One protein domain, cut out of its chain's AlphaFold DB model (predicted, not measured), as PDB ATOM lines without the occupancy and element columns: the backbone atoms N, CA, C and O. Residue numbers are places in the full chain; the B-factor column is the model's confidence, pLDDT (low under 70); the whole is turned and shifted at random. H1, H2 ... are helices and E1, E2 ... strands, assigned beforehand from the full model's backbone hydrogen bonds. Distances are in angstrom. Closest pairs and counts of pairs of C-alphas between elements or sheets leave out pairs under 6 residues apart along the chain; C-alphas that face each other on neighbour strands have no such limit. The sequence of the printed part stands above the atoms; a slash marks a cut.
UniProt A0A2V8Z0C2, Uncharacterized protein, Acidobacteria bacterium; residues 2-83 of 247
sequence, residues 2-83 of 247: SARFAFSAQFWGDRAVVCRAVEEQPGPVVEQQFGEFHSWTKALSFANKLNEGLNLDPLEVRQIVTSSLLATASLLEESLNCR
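Overview. This is residues 2 to 83 of the 247 residues of an uncharacterized protein of Acidobacteria bacterium (UniProt A0A2V8Z0C2). A small three-strand sheet lies between two helices: H1 runs along E1 on one face, and the long H2 crosses the other face. The last turns of H2, from residue 77, stick out as an arm. The printed part has 82 residues, with three named strands, then two named helices; the antiparallel sheet runs E1 E2 E3, and the class is mixed, helices and strands. It is compact, with a radius of gyration of the C-alphas of 13.2 A and spans of 39 by 30 by 19 A.

Arrangement. Start with E1, residues 5 to 12, which bends by 55 degrees at residue 9. It forms a hairpin with E2, residues 15 to 22, where N 8 and O 19 are 2.8 A apart, within hydrogen-bond range. E2 forms a second hairpin with E3, residues 28 to 30, where N 20 and O 29 are 2.7 A apart, within hydrogen-bond range. The three make a meander, each strand the antiparallel neighbour of the one before. Next comes H1, residues 40 to 53, on the sheet at a height of 8.1 A, over E1 and along it at 13 degrees on the local plane; their closest C-alphas, Ala 9 and Leu 44, are 4.9 A apart. Then H2, residues 58 to 82, is on the sheet at a height of 9.6 A, over E1 and E2 and across E1 at 64 degrees on the local plane; the closest C-alphas of E1 and H2, Ala 6 and Val 61, are 5.5 A apart. With H2 on one face of the sheet and H1 on the other, there are three layers. H1 and H2 are close but not clearly touching. In both helices every O i to N i+4 pair is within hydrogen-bond range.

Along the chain. Find C-alpha 5 at (227.007, 238.154, 207.676), where E1 begins its 20.2 A; E2 covers 22.0 A and H1 20.0 A. H2 runs 36.0 A to C-alpha 82 at (223.506, 220.536, 185.243).

Size, cuts and confidence. The C-alphas farthest apart, those of Gly 53 and Arg 83, are 42.4 A apart. The printed part has no cut and no long link. Confidence is under 70 at residues 2, 12 to 13, 26 to 28 and 71 to 83.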
ATOM      1  N   SER A   2     235.370 242.677 204.230       54.81
ATOM      2  CA  SER A   2     234.786 241.512 204.908       54.81
ATOM      3  C   SER A   2     233.334 241.344 204.459       54.81
ATOM      4  O   SER A   2     232.594 242.325 204.434       54.81
ATOM      5  N   ALA A   3     232.945 240.136 204.051       72.88
ATOM      6  CA  ALA A   3     231.576 239.866 203.624       72.88
ATOM      7  C   ALA A   3     230.612 240.077 204.803       72.88
ATOM      8  O   ALA A   3     230.898 239.627 205.917       72.88
ATOM      9  N   ARG A   4     229.495 240.775 204.566       86.50
ATOM     10  CA  ARG A   4     228.460 240.982 205.587       86.50
ATOM     11  C   ARG A   4     227.830 239.638 205.926       86.50
ATOM     12  O   ARG A   4     227.584 238.818 205.043       86.50
ATOM     13  N   PHE A   5     227.591 239.400 207.207       89.44
ATOM     14  CA  PHE A   5     227.007 238.154 207.676       89.44
ATOM     15  C   PHE A   5     226.053 238.417 208.831       89.44
ATOM     16  O   PHE A   5     226.183 239.417 209.530       89.44
ATOM     17  N   ALA A   6     225.111 237.506 209.023       90.81
ATOM     18  CA  ALA A   6     224.156 237.530 210.115       90.81
ATOM     19  C   ALA A   6     223.939 236.112 210.642       90.81
ATOM     20  O   ALA A   6     224.076 235.129 209.911       90.81
ATOM     21  N   PHE A   7     223.580 235.998 211.913       89.44
ATOM     22  CA  PHE A   7     223.210 234.734 212.524       89.44
ATOM     23  C   PHE A   7     221.705 234.495 212.416       89.44
ATOM     24  O   PHE A   7     220.891 235.415 212.505       89.44
ATOM     25  N   SER A   8     221.334 233.235 212.247       89.38
ATOM     26  CA  SER A   8     219.957 232.752 212.254       89.38
ATOM     27  C   SER A   8     219.908 231.370 212.903       89.38
ATOM     28  O   SER A   8     220.941 230.816 213.271       89.38
ATOM     29  N   ALA A   9     218.719 230.805 213.059       85.25
ATOM     30  CA  ALA A   9     218.537 229.464 213.598       85.25
ATOM     31  C   ALA A   9     217.975 228.515 212.540       85.25
ATOM     32  O   ALA A   9     217.055 228.867 211.797       85.25
ATOM     33  N   GLN A  10     218.478 227.285 212.518       77.12
ATOM     34  CA  GLN A  10     217.914 226.191 211.727       77.12
ATOM     35  C   GLN A  10     217.795 224.919 212.560       77.12
ATOM     36  O   GLN A  10     218.345 224.817 213.655       77.12
ATOM     37  N   PHE A  11     217.057 223.945 212.034       71.44
ATOM     38  CA  PHE A  11     217.035 222.596 212.580       71.44
ATOM     39  C   PHE A  11     218.080 221.718 211.890       71.44
ATOM     40  O   PHE A  11     218.187 221.700 210.662       71.44
ATOM     41  N   TRP A  12     218.810 220.951 212.692       65.38
ATOM     42  CA  TRP A  12     219.672 219.861 212.262       65.38
ATOM     43  C   TRP A  12     219.159 218.567 212.903       65.38
ATOM     44  O   TRP A  12     219.423 218.287 214.072       65.38
ATOM     45  N   GLY A  13     218.360 217.802 212.154       67.44
ATOM     46  CA  GLY A  13     217.580 216.703 212.733       67.44
ATOM     47  C   GLY A  13     216.558 217.245 213.738       67.44
ATOM     48  O   GLY A  13     215.867 218.216 213.438       67.44
ATOM     49  N   ASP A  14     216.526 216.673 214.942       70.00
ATOM     50  CA  ASP A  14     215.596 217.063 216.018       70.00
ATOM     51  C   ASP A  14     216.118 218.214 216.898       70.00
ATOM     52  O   ASP A  14     215.527 218.568 217.921       70.00
ATOM     53  N   ARG A  15     217.271 218.787 216.541       72.88
ATOM     54  CA  ARG A  15     217.991 219.774 217.347       72.88
ATOM     55  C   ARG A  15     218.026 221.113 216.638       72.88
ATOM     56  O   ARG A  15     218.114 221.178 215.414       72.88
ATOM     57  N   ALA A  16     217.949 222.197 217.401       77.06
ATOM     58  CA  ALA A  16     218.086 223.536 216.854       77.06
ATOM     59  C   ALA A  16     219.536 223.998 216.960       77.06
ATOM     60  O   ALA A  16     220.170 223.823 217.994       77.06
ATOM     61  N   VAL A  17     220.051 224.618 215.911       78.31
ATOM     62  CA  VAL A  17     221.431 225.098 215.837       78.31
ATOM     63  C   VAL A  17     221.457 226.537 215.350       78.31
ATOM     64  O   VAL A  17     220.538 227.001 214.668       78.31
ATOM     65  N   VAL A  18     222.516 227.250 215.717       82.19
ATOM     66  CA  VAL A  18     222.790 228.593 215.208       82.19
ATOM     67  C   VAL A  18     223.591 228.459 213.920       82.19
ATOM     68  O   VAL A  18     224.573 227.722 213.853       82.19
ATOM     69  N   CYS A  19     223.166 229.185 212.897       83.44
ATOM     70  CA  CYS A  19     223.804 229.222 211.595       83.44
ATOM     71  C   CYS A  19     224.237 230.647 211.261       83.44
ATOM     72  O   CYS A  19     223.533 231.604 211.579       83.44
ATOM     73  N   ARG A  20     225.354 230.786 210.556       84.62
ATOM     74  CA  ARG A  20     225.830 232.034 209.970       84.62
ATOM     75  C   ARG A  20     225.466 232.082 208.493       84.62
ATOM     76  O   ARG A  20     225.934 231.264 207.709       84.62
ATOM     77  N   ALA A  21     224.647 233.053 208.120       85.31
ATOM     78  CA  ALA A  21     224.365 233.404 206.738       85.31
ATOM     79  C   ALA A  21     225.327 234.506 206.294       85.31
ATOM     80  O   ALA A  21     225.486 235.503 206.997       85.31
ATOM     81  N   VAL A  22     225.953 234.336 205.135       82.62
ATOM     82  CA  VAL A  22     226.803 235.362 204.523       82.62
ATOM     83  C   VAL A  22     226.072 235.919 203.306       82.62
ATOM     84  O   VAL A  22     225.524 235.162 202.508       82.62
ATOM     85  N   GLU A  23     226.027 237.244 203.192       78.62
ATOM     86  CA  GLU A  23     225.322 237.937 202.112       78.62
ATOM     87  C   GLU A  23     225.870 237.500 200.745       78.62
ATOM     88  O   GLU A  23     227.085 237.390 200.563       78.62
ATOM     89  N   GLU A  24     224.968 237.212 199.803       71.44
ATOM     90  CA  GLU A  24     225.259 236.702 198.454       71.44
ATOM     91  C   GLU A  24     226.063 235.387 198.412       71.44
ATOM     92  O   GLU A  24     226.592 235.010 197.363       71.44
ATOM     93  N   GLN A  25     226.159 234.655 199.529       70.38
ATOM     94  CA  GLN A  25     226.821 233.351 199.580       70.38
ATOM     95  C   GLN A  25     225.847 232.225 199.946       70.38
ATOM     96  O   GLN A  25     224.963 232.413 200.788       70.38
ATOM     97  N   PRO A  26     226.014 231.029 199.351       66.56
ATOM     98  CA  PRO A  26     225.191 229.874 199.678       66.56
ATOM     99  C   PRO A  26     225.296 229.478 201.153       66.56
ATOM    100  O   PRO A  26     226.385 229.360 201.710       66.56
ATOM    101  N   GLY A  27     224.135 229.178 201.726       65.31
ATOM    102  CA  GLY A  27     223.944 228.579 203.034       65.31
ATOM    103  C   GLY A  27     223.896 229.577 204.188       65.31
ATOM    104  O   GLY A  27     224.773 230.422 204.341       65.31
ATOM    105  N   PRO A  28     222.972 229.356 205.133       69.88
ATOM    106  CA  PRO A  28     223.298 229.550 206.531       69.88
ATOM    107  C   PRO A  28     224.127 228.341 206.989       69.88
ATOM    108  O   PRO A  28     223.603 227.235 207.124       69.88
ATOM    109  N   VAL A  29     225.428 228.541 207.196       77.06
ATOM    110  CA  VAL A  29     226.383 227.510 207.629       77.06
ATOM    111  C   VAL A  29     226.279 227.316 209.137       77.06
ATOM    112  O   VAL A  29     226.279 228.292 209.878       77.06
ATOM    113  N   VAL A  30     226.197 226.071 209.610       75.19
ATOM    114  CA  VAL A  30     226.105 225.779 211.050       75.19
ATOM    115  C   VAL A  30     227.376 226.223 211.775       75.19
ATOM    116  O   VAL A  30     228.484 225.838 211.410       75.19
ATOM    117  N   GLU A  31     227.208 226.990 212.847       76.38
ATOM    118  CA  GLU A  31     228.292 227.463 213.705       76.38
ATOM    119  C   GLU A  31     228.456 226.517 214.900       76.38
ATOM    120  O   GLU A  31     227.868 226.712 215.965       76.38
ATOM    121  N   GLN A  32     229.265 225.468 214.715       73.94
ATOM    122  CA  GLN A  32     229.438 224.381 215.693       73.94
ATOM    123  C   GLN A  32     229.882 224.864 217.085       73.94
ATOM    124  O   GLN A  32     229.553 224.240 218.090       73.94
ATOM    125  N   GLN A  33     230.577 226.002 217.155       71.25
ATOM    126  CA  GLN A  33     231.044 226.622 218.398       71.25
ATOM    127  C   GLN A  33     229.923 226.992 219.385       71.25
ATOM    128  O   GLN A  33     230.181 227.094 220.580       71.25
ATOM    129  N   PHE A  34     228.684 227.176 218.913       78.31
ATOM    130  CA  PHE A  34     227.542 227.508 219.775       78.31
ATOM    131  C   PHE A  34     226.762 226.281 220.255       78.31
ATOM    132  O   PHE A  34     225.858 226.417 221.078       78.31
ATOM    133  N   GLY A  35     227.121 225.089 219.770       80.25
ATOM    134  CA  GLY A  35     226.466 223.839 220.127       80.25
ATOM    135  C   GLY A  35     224.999 223.760 219.697       80.25
ATOM    136  O   GLY A  35     224.518 224.495 218.829       80.25
ATOM    137  N   GLU A  36     224.289 222.817 220.309       84.75
ATOM    138  CA  GLU A  36     222.881 222.540 220.040       84.75
ATOM    139  C   GLU A  36     221.971 223.166 221.099       84.75
ATOM    140  O   GLU A  36     222.255 223.174 222.297       84.75
ATOM    141  N   PHE A  37     220.809 223.619 220.652       80.94
ATOM    142  CA  PHE A  37     219.738 224.145 221.476       80.94
ATOM    143  C   PHE A  37     218.568 223.167 221.473       80.94
ATOM    144  O   PHE A  37     218.203 222.563 220.462       80.94
ATOM    145  N   HIS A  38     217.906 223.067 222.621       78.31
ATOM    146  CA  HIS A  38     216.743 222.200 222.789       78.31
ATOM    147  C   HIS A  38     215.485 222.714 222.059       78.31
ATOM    148  O   HIS A  38     214.481 222.013 222.013       78.31
ATOM    149  N   SER A  39     215.475 223.957 221.560       83.38
ATOM    150  CA  SER A  39     214.385 224.484 220.736       83.38
ATOM    151  C   SER A  39     214.863 225.583 219.798       83.38
ATOM    152  O   SER A  39     215.778 226.351 220.115       83.38
ATOM    153  N   TRP A  40     214.188 225.695 218.653       85.56
ATOM    154  CA  TRP A  40     214.495 226.704 217.642       85.56
ATOM    155  C   TRP A  40     214.343 228.127 218.161       85.56
ATOM    156  O   TRP A  40     215.190 228.967 217.893       85.56
ATOM    157  N   THR A  41     213.338 228.391 218.997       86.88
ATOM    158  CA  THR A  41     213.144 229.712 219.611       86.88
ATOM    159  C   THR A  41     214.341 230.133 220.461       86.88
ATOM    160  O   THR A  41     214.712 231.307 220.451       86.88
ATOM    161  N   LYS A  42     214.977 229.195 221.181       84.81
ATOM    162  CA  LYS A  42     216.171 229.514 221.974       84.81
ATOM    163  C   LYS A  42     217.401 229.724 221.095       84.81
ATOM    164  O   LYS A  42     218.122 230.687 221.340       84.81
ATOM    165  N   ALA A  43     217.588 228.908 220.057       83.88
ATOM    166  CA  ALA A  43     218.636 229.140 219.062       83.88
ATOM    167  C   ALA A  43     218.468 230.506 218.375       83.88
ATOM    168  O   ALA A  43     219.433 231.253 218.244       83.88
ATOM    169  N   LEU A  44     217.238 230.881 218.005       87.81
ATOM    170  CA  LEU A  44     216.956 232.167 217.365       87.81
ATOM    171  C   LEU A  44     217.184 233.336 218.325       87.81
ATOM    172  O   LEU A  44     217.792 234.329 217.946       87.81
ATOM    173  N   SER A  45     216.723 233.229 219.574       89.12
ATOM    174  CA  SER A  45     216.963 234.270 220.580       89.12
ATOM    175  C   SER A  45     218.460 234.481 220.821       89.12
ATOM    176  O   SER A  45     218.900 235.620 220.959       89.12
ATOM    177  N   PHE A  46     219.247 233.403 220.823       90.00
ATOM    178  CA  PHE A  46     220.700 233.486 220.905       90.00
ATOM    179  C   PHE A  46     221.308 234.140 219.656       90.00
ATOM    180  O   PHE A  46     222.098 235.071 219.786       90.00
ATOM    181  N   ALA A  47     220.887 233.729 218.455       89.50
ATOM    182  CA  ALA A  47     221.319 234.336 217.196       89.50
ATOM    183  C   ALA A  47     221.009 235.844 217.134       89.50
ATOM    184  O   ALA A  47     221.853 236.627 216.711       89.50
ATOM    185  N   ASN A  48     219.842 236.271 217.627       89.56
ATOM    186  CA  ASN A  48     219.472 237.686 217.694       89.56
ATOM    187  C   ASN A  48     220.420 238.482 218.598       89.56
ATOM    188  O   ASN A  48     220.876 239.544 218.192       89.56
ATOM    189  N   LYS A  49     220.801 237.941 219.763       90.94
ATOM    190  CA  LYS A  49     221.798 238.576 220.643       90.94
ATOM    191  C   LYS A  49     223.175 238.687 219.987       90.94
ATOM    192  O   LYS A  49     223.875 239.673 220.186       90.94
ATOM    193  N   LEU A  50     223.571 237.691 219.193       90.25
ATOM    194  CA  LEU A  50     224.812 237.777 218.419       90.25
ATOM    195  C   LEU A  50     224.736 238.887 217.363       90.25
ATOM    196  O   LEU A  50     225.702 239.622 217.185       90.25
ATOM    197  N   ASN A  51     223.588 239.038 216.697       91.56
ATOM    198  CA  ASN A  51     223.366 240.099 215.711       91.56
ATOM    199  C   ASN A  51     223.344 241.498 216.343       91.56
ATOM    200  O   ASN A  51     223.880 242.433 215.752       91.56
ATOM    201  N   GLU A  52     222.803 241.635 217.557       88.69
ATOM    202  CA  GLU A  52     222.901 242.869 218.350       88.69
ATOM    203  C   GLU A  52     224.370 243.242 218.602       88.69
ATOM    204  O   GLU A  52     224.755 244.391 218.412       88.69
ATOM    205  N   GLY A  53     225.222 242.260 218.932       87.94
ATOM    206  CA  GLY A  53     226.668 242.462 219.081       87.94
ATOM    207  C   GLY A  53     227.391 242.885 217.793       87.94
ATOM    208  O   GLY A  53     228.483 243.446 217.858       87.94
ATOM    209  N   LEU A  54     226.778 242.654 216.629       86.56
ATOM    210  CA  LEU A  54     227.258 243.108 215.320       86.56
ATOM    211  C   LEU A  54     226.654 244.458 214.896       86.56
ATOM    212  O   LEU A  54     226.977 244.941 213.812       86.56
ATOM    213  N   ASN A  55     225.806 245.069 215.733       89.88
ATOM    214  CA  ASN A  55     225.037 246.280 215.434       89.88
ATOM    215  C   ASN A  55     224.181 246.165 214.161       89.88
ATOM    216  O   ASN A  55     224.008 247.149 213.445       89.88
ATOM    217  N   LEU A  56     223.665 244.968 213.871       88.94
ATOM    218  CA  LEU A  56     222.772 244.744 212.738       88.94
ATOM    219  C   LEU A  56     221.325 244.948 213.164       88.94
ATOM    220  O   LEU A  56     220.884 244.401 214.179       88.94
ATOM    221  N   ASP A  57     220.566 245.681 212.357       89.56
ATOM    222  CA  ASP A  57     219.137 245.813 212.604       89.56
ATOM    223  C   ASP A  57     218.357 244.551 212.145       89.56
ATOM    224  O   ASP A  57     218.826 243.763 211.312       89.56
ATOM    225  N   PRO A  58     217.134 244.312 212.659       84.50
ATOM    226  CA  PRO A  58     216.344 243.138 212.275       84.50
ATOM    227  C   PRO A  58     215.951 243.072 210.788       84.50
ATOM    228  O   PRO A  58     215.560 242.010 210.292       84.50
ATOM    229  N   LEU A  59     215.951 244.194 210.068       86.81
ATOM    230  CA  LEU A  59     215.711 244.237 208.628       86.81
ATOM    231  C   LEU A  59     216.963 243.792 207.862       86.81
ATOM    232  O   LEU A  59     216.841 242.947 206.978       86.81
ATOM    233  N   GLU A  60     218.144 244.269 208.242       85.19
ATOM    234  CA  GLU A  60     219.435 243.872 207.676       85.19
ATOM    235  C   GLU A  60     219.712 242.386 207.888       85.19
ATOM    236  O   GLU A  60     220.069 241.681 206.945       85.19
ATOM    237  N   VAL A  61     219.462 241.869 209.097       84.38
ATOM    238  CA  VAL A  61     219.566 240.429 209.384       84.38
ATOM    239  C   VAL A  61     218.688 239.631 208.422       84.38
ATOM    240  O   VAL A  61     219.139 238.654 207.822       84.38
ATOM    241  N   ARG A  62     217.434 240.060 208.224       83.56
ATOM    242  CA  ARG A  62     216.516 239.403 207.284       83.56
ATOM    243  C   ARG A  62     217.014 239.483 205.848       83.56
ATOM    244  O   ARG A  62     216.898 238.485 205.143       83.56
ATOM    245  N   GLN A  63     217.562 240.615 205.417       81.12
ATOM    246  CA  GLN A  63     218.112 240.777 204.070       81.12
ATOM    247  C   GLN A  63     219.286 239.829 203.827       81.12
ATOM    248  O   GLN A  63     219.248 239.072 202.862       81.12
ATOM    249  N   ILE A  64     220.264 239.790 204.736       81.81
ATOM    250  CA  ILE A  64     221.451 238.931 204.622       81.81
ATOM    251  C   ILE A  64     221.053 237.452 204.608       81.81
ATOM    252  O   ILE A  64     221.474 236.695 203.733       81.81
ATOM    253  N   VAL A  65     220.198 237.035 205.548       81.75
ATOM    254  CA  VAL A  65     219.721 235.646 205.625       81.75
ATOM    255  C   VAL A  65     218.926 235.273 204.375       81.75
ATOM    256  O   VAL A  65     219.124 234.192 203.826       81.75
ATOM    257  N   THR A  66     218.058 236.162 203.891       78.38
ATOM    258  CA  THR A  66     217.259 235.911 202.682       78.38
ATOM    259  C   THR A  66     218.139 235.835 201.441       78.38
ATOM    260  O   THR A  66     217.981 234.905 200.661       78.38
ATOM    261  N   SER A  67     219.088 236.759 201.278       76.19
ATOM    262  CA  SER A  67     220.069 236.747 200.186       76.19
ATOM    263  C   SER A  67     220.840 235.425 200.163       76.19
ATOM    264  O   SER A  67     220.892 234.754 199.134       76.19
ATOM    265  N   SER A  68     221.326 234.968 201.316       73.69
ATOM    266  CA  SER A  68     222.030 233.689 201.431       73.69
ATOM    267  C   SER A  68     221.152 232.475 201.085       73.69
ATOM    268  O   SER A  68     221.572 231.552 200.376       73.69
ATOM    269  N   LEU A  69     219.891 232.470 201.529       74.50
ATOM    270  CA  LEU A  69     218.925 231.427 201.170       74.50
ATOM    271  C   LEU A  69     218.606 231.437 199.668       74.50
ATOM    272  O   LEU A  69     218.532 230.372 199.059       74.50
ATOM    273  N   LEU A  70     218.470 232.616 199.056       73.81
ATOM    274  CA  LEU A  70     218.268 232.760 197.614       73.81
ATOM    275  C   LEU A  70     219.497 232.299 196.825       73.81
ATOM    276  O   LEU A  70     219.340 231.563 195.858       73.81
ATOM    277  N   ALA A  71     220.711 232.635 197.267       69.25
ATOM    278  CA  ALA A  71     221.947 232.135 196.667       69.25
ATOM    279  C   ALA A  71     222.022 230.600 196.731       69.25
ATOM    280  O   ALA A  71     222.404 229.950 195.759       69.25
ATOM    281  N   THR A  72     221.576 230.010 197.845       69.25
ATOM    282  CA  THR A  72     221.443 228.551 197.993       69.25
ATOM    283  C   THR A  72     220.440 227.981 196.997       69.25
ATOM    284  O   THR A  72     220.726 226.984 196.342       69.25
ATOM    285  N   ALA A  73     219.269 228.608 196.866       65.88
ATOM    286  CA  ALA A  73     218.220 228.163 195.958       65.88
ATOM    287  C   ALA A  73     218.659 228.239 194.489       65.88
ATOM    288  O   ALA A  73     218.472 227.270 193.760       65.88
ATOM    289  N   SER A  74     219.301 229.338 194.082       65.88
ATOM    290  CA  SER A  74     219.862 229.511 192.737       65.88
ATOM    291  C   SER A  74     220.916 228.450 192.433       65.88
ATOM    292  O   SER A  74     220.890 227.828 191.377       65.88
ATOM    293  N   LEU A  75     221.810 228.181 193.385       64.44
ATOM    294  CA  LEU A  75     222.855 227.176 193.229       64.44
ATOM    295  C   LEU A  75     222.289 225.752 193.174       64.44
ATOM    296  O   LEU A  75     222.754 224.923 192.392       64.44
ATOM    297  N   LEU A  76     221.253 225.459 193.961       62.66
ATOM    298  CA  LEU A  76     220.552 224.182 193.886       62.66
ATOM    299  C   LEU A  76     219.795 224.040 192.567       62.66
ATOM    300  O   LEU A  76     219.883 222.989 191.940       62.66
ATOM    301  N   GLU A  77     219.121 225.085 192.095       59.62
ATOM    302  CA  GLU A  77     218.463 225.107 190.789       59.62
ATOM    303  C   GLU A  77     219.457 224.881 189.643       59.62
ATOM    304  O   GLU A  77     219.211 224.042 188.773       59.62
ATOM    305  N   GLU A  78     220.610 225.547 189.671       57.78
ATOM    306  CA  GLU A  78     221.693 225.312 188.715       57.78
ATOM    307  C   GLU A  78     222.223 223.875 188.807       57.78
ATOM    308  O   GLU A  78     222.329 223.196 187.785       57.78
ATOM    309  N   SER A  79     222.461 223.356 190.016       54.22
ATOM    310  CA  SER A  79     222.906 221.970 190.209       54.22
ATOM    311  C   SER A  79     221.896 220.952 189.667       54.22
ATOM    312  O   SER A  79     222.290 219.971 189.032       54.22
ATOM    313  N   LEU A  80     220.595 221.229 189.841       54.53
ATOM    314  CA  LEU A  80     219.477 220.420 189.360       54.53
ATOM    315  C   LEU A  80     219.383 220.420 187.825       54.53
ATOM    316  O   LEU A  80     218.970 219.421 187.225       54.53
ATOM    317  N   ASN A  81     219.798 221.516 187.193       54.94
ATOM    318  CA  ASN A  81     219.820 221.676 185.742       54.94
ATOM    319  C   ASN A  81     221.078 221.063 185.088       54.94
ATOM    320  O   ASN A  81     220.982 220.569 183.965       54.94
ATOM    321  N   CYS A  82     222.223 221.018 185.785       49.53
ATOM    322  CA  CYS A  82     223.506 220.536 185.243       49.53
ATOM    323  C   CYS A  82     223.656 219.003 185.140       49.53
ATOM    324  O   CYS A  82     224.539 218.541 184.424       49.53
ATOM    325  N   ARG A  83     222.805 218.217 185.814       51.50
ATOM    326  CA  ARG A  83     222.415 216.803 185.570       51.50
ATOM    327  C   ARG A  83     223.398 215.743 185.012       51.50
ATOM    328  O   ARG A  83     222.921 214.679 184.620       51.50
TER     329      ARG A  83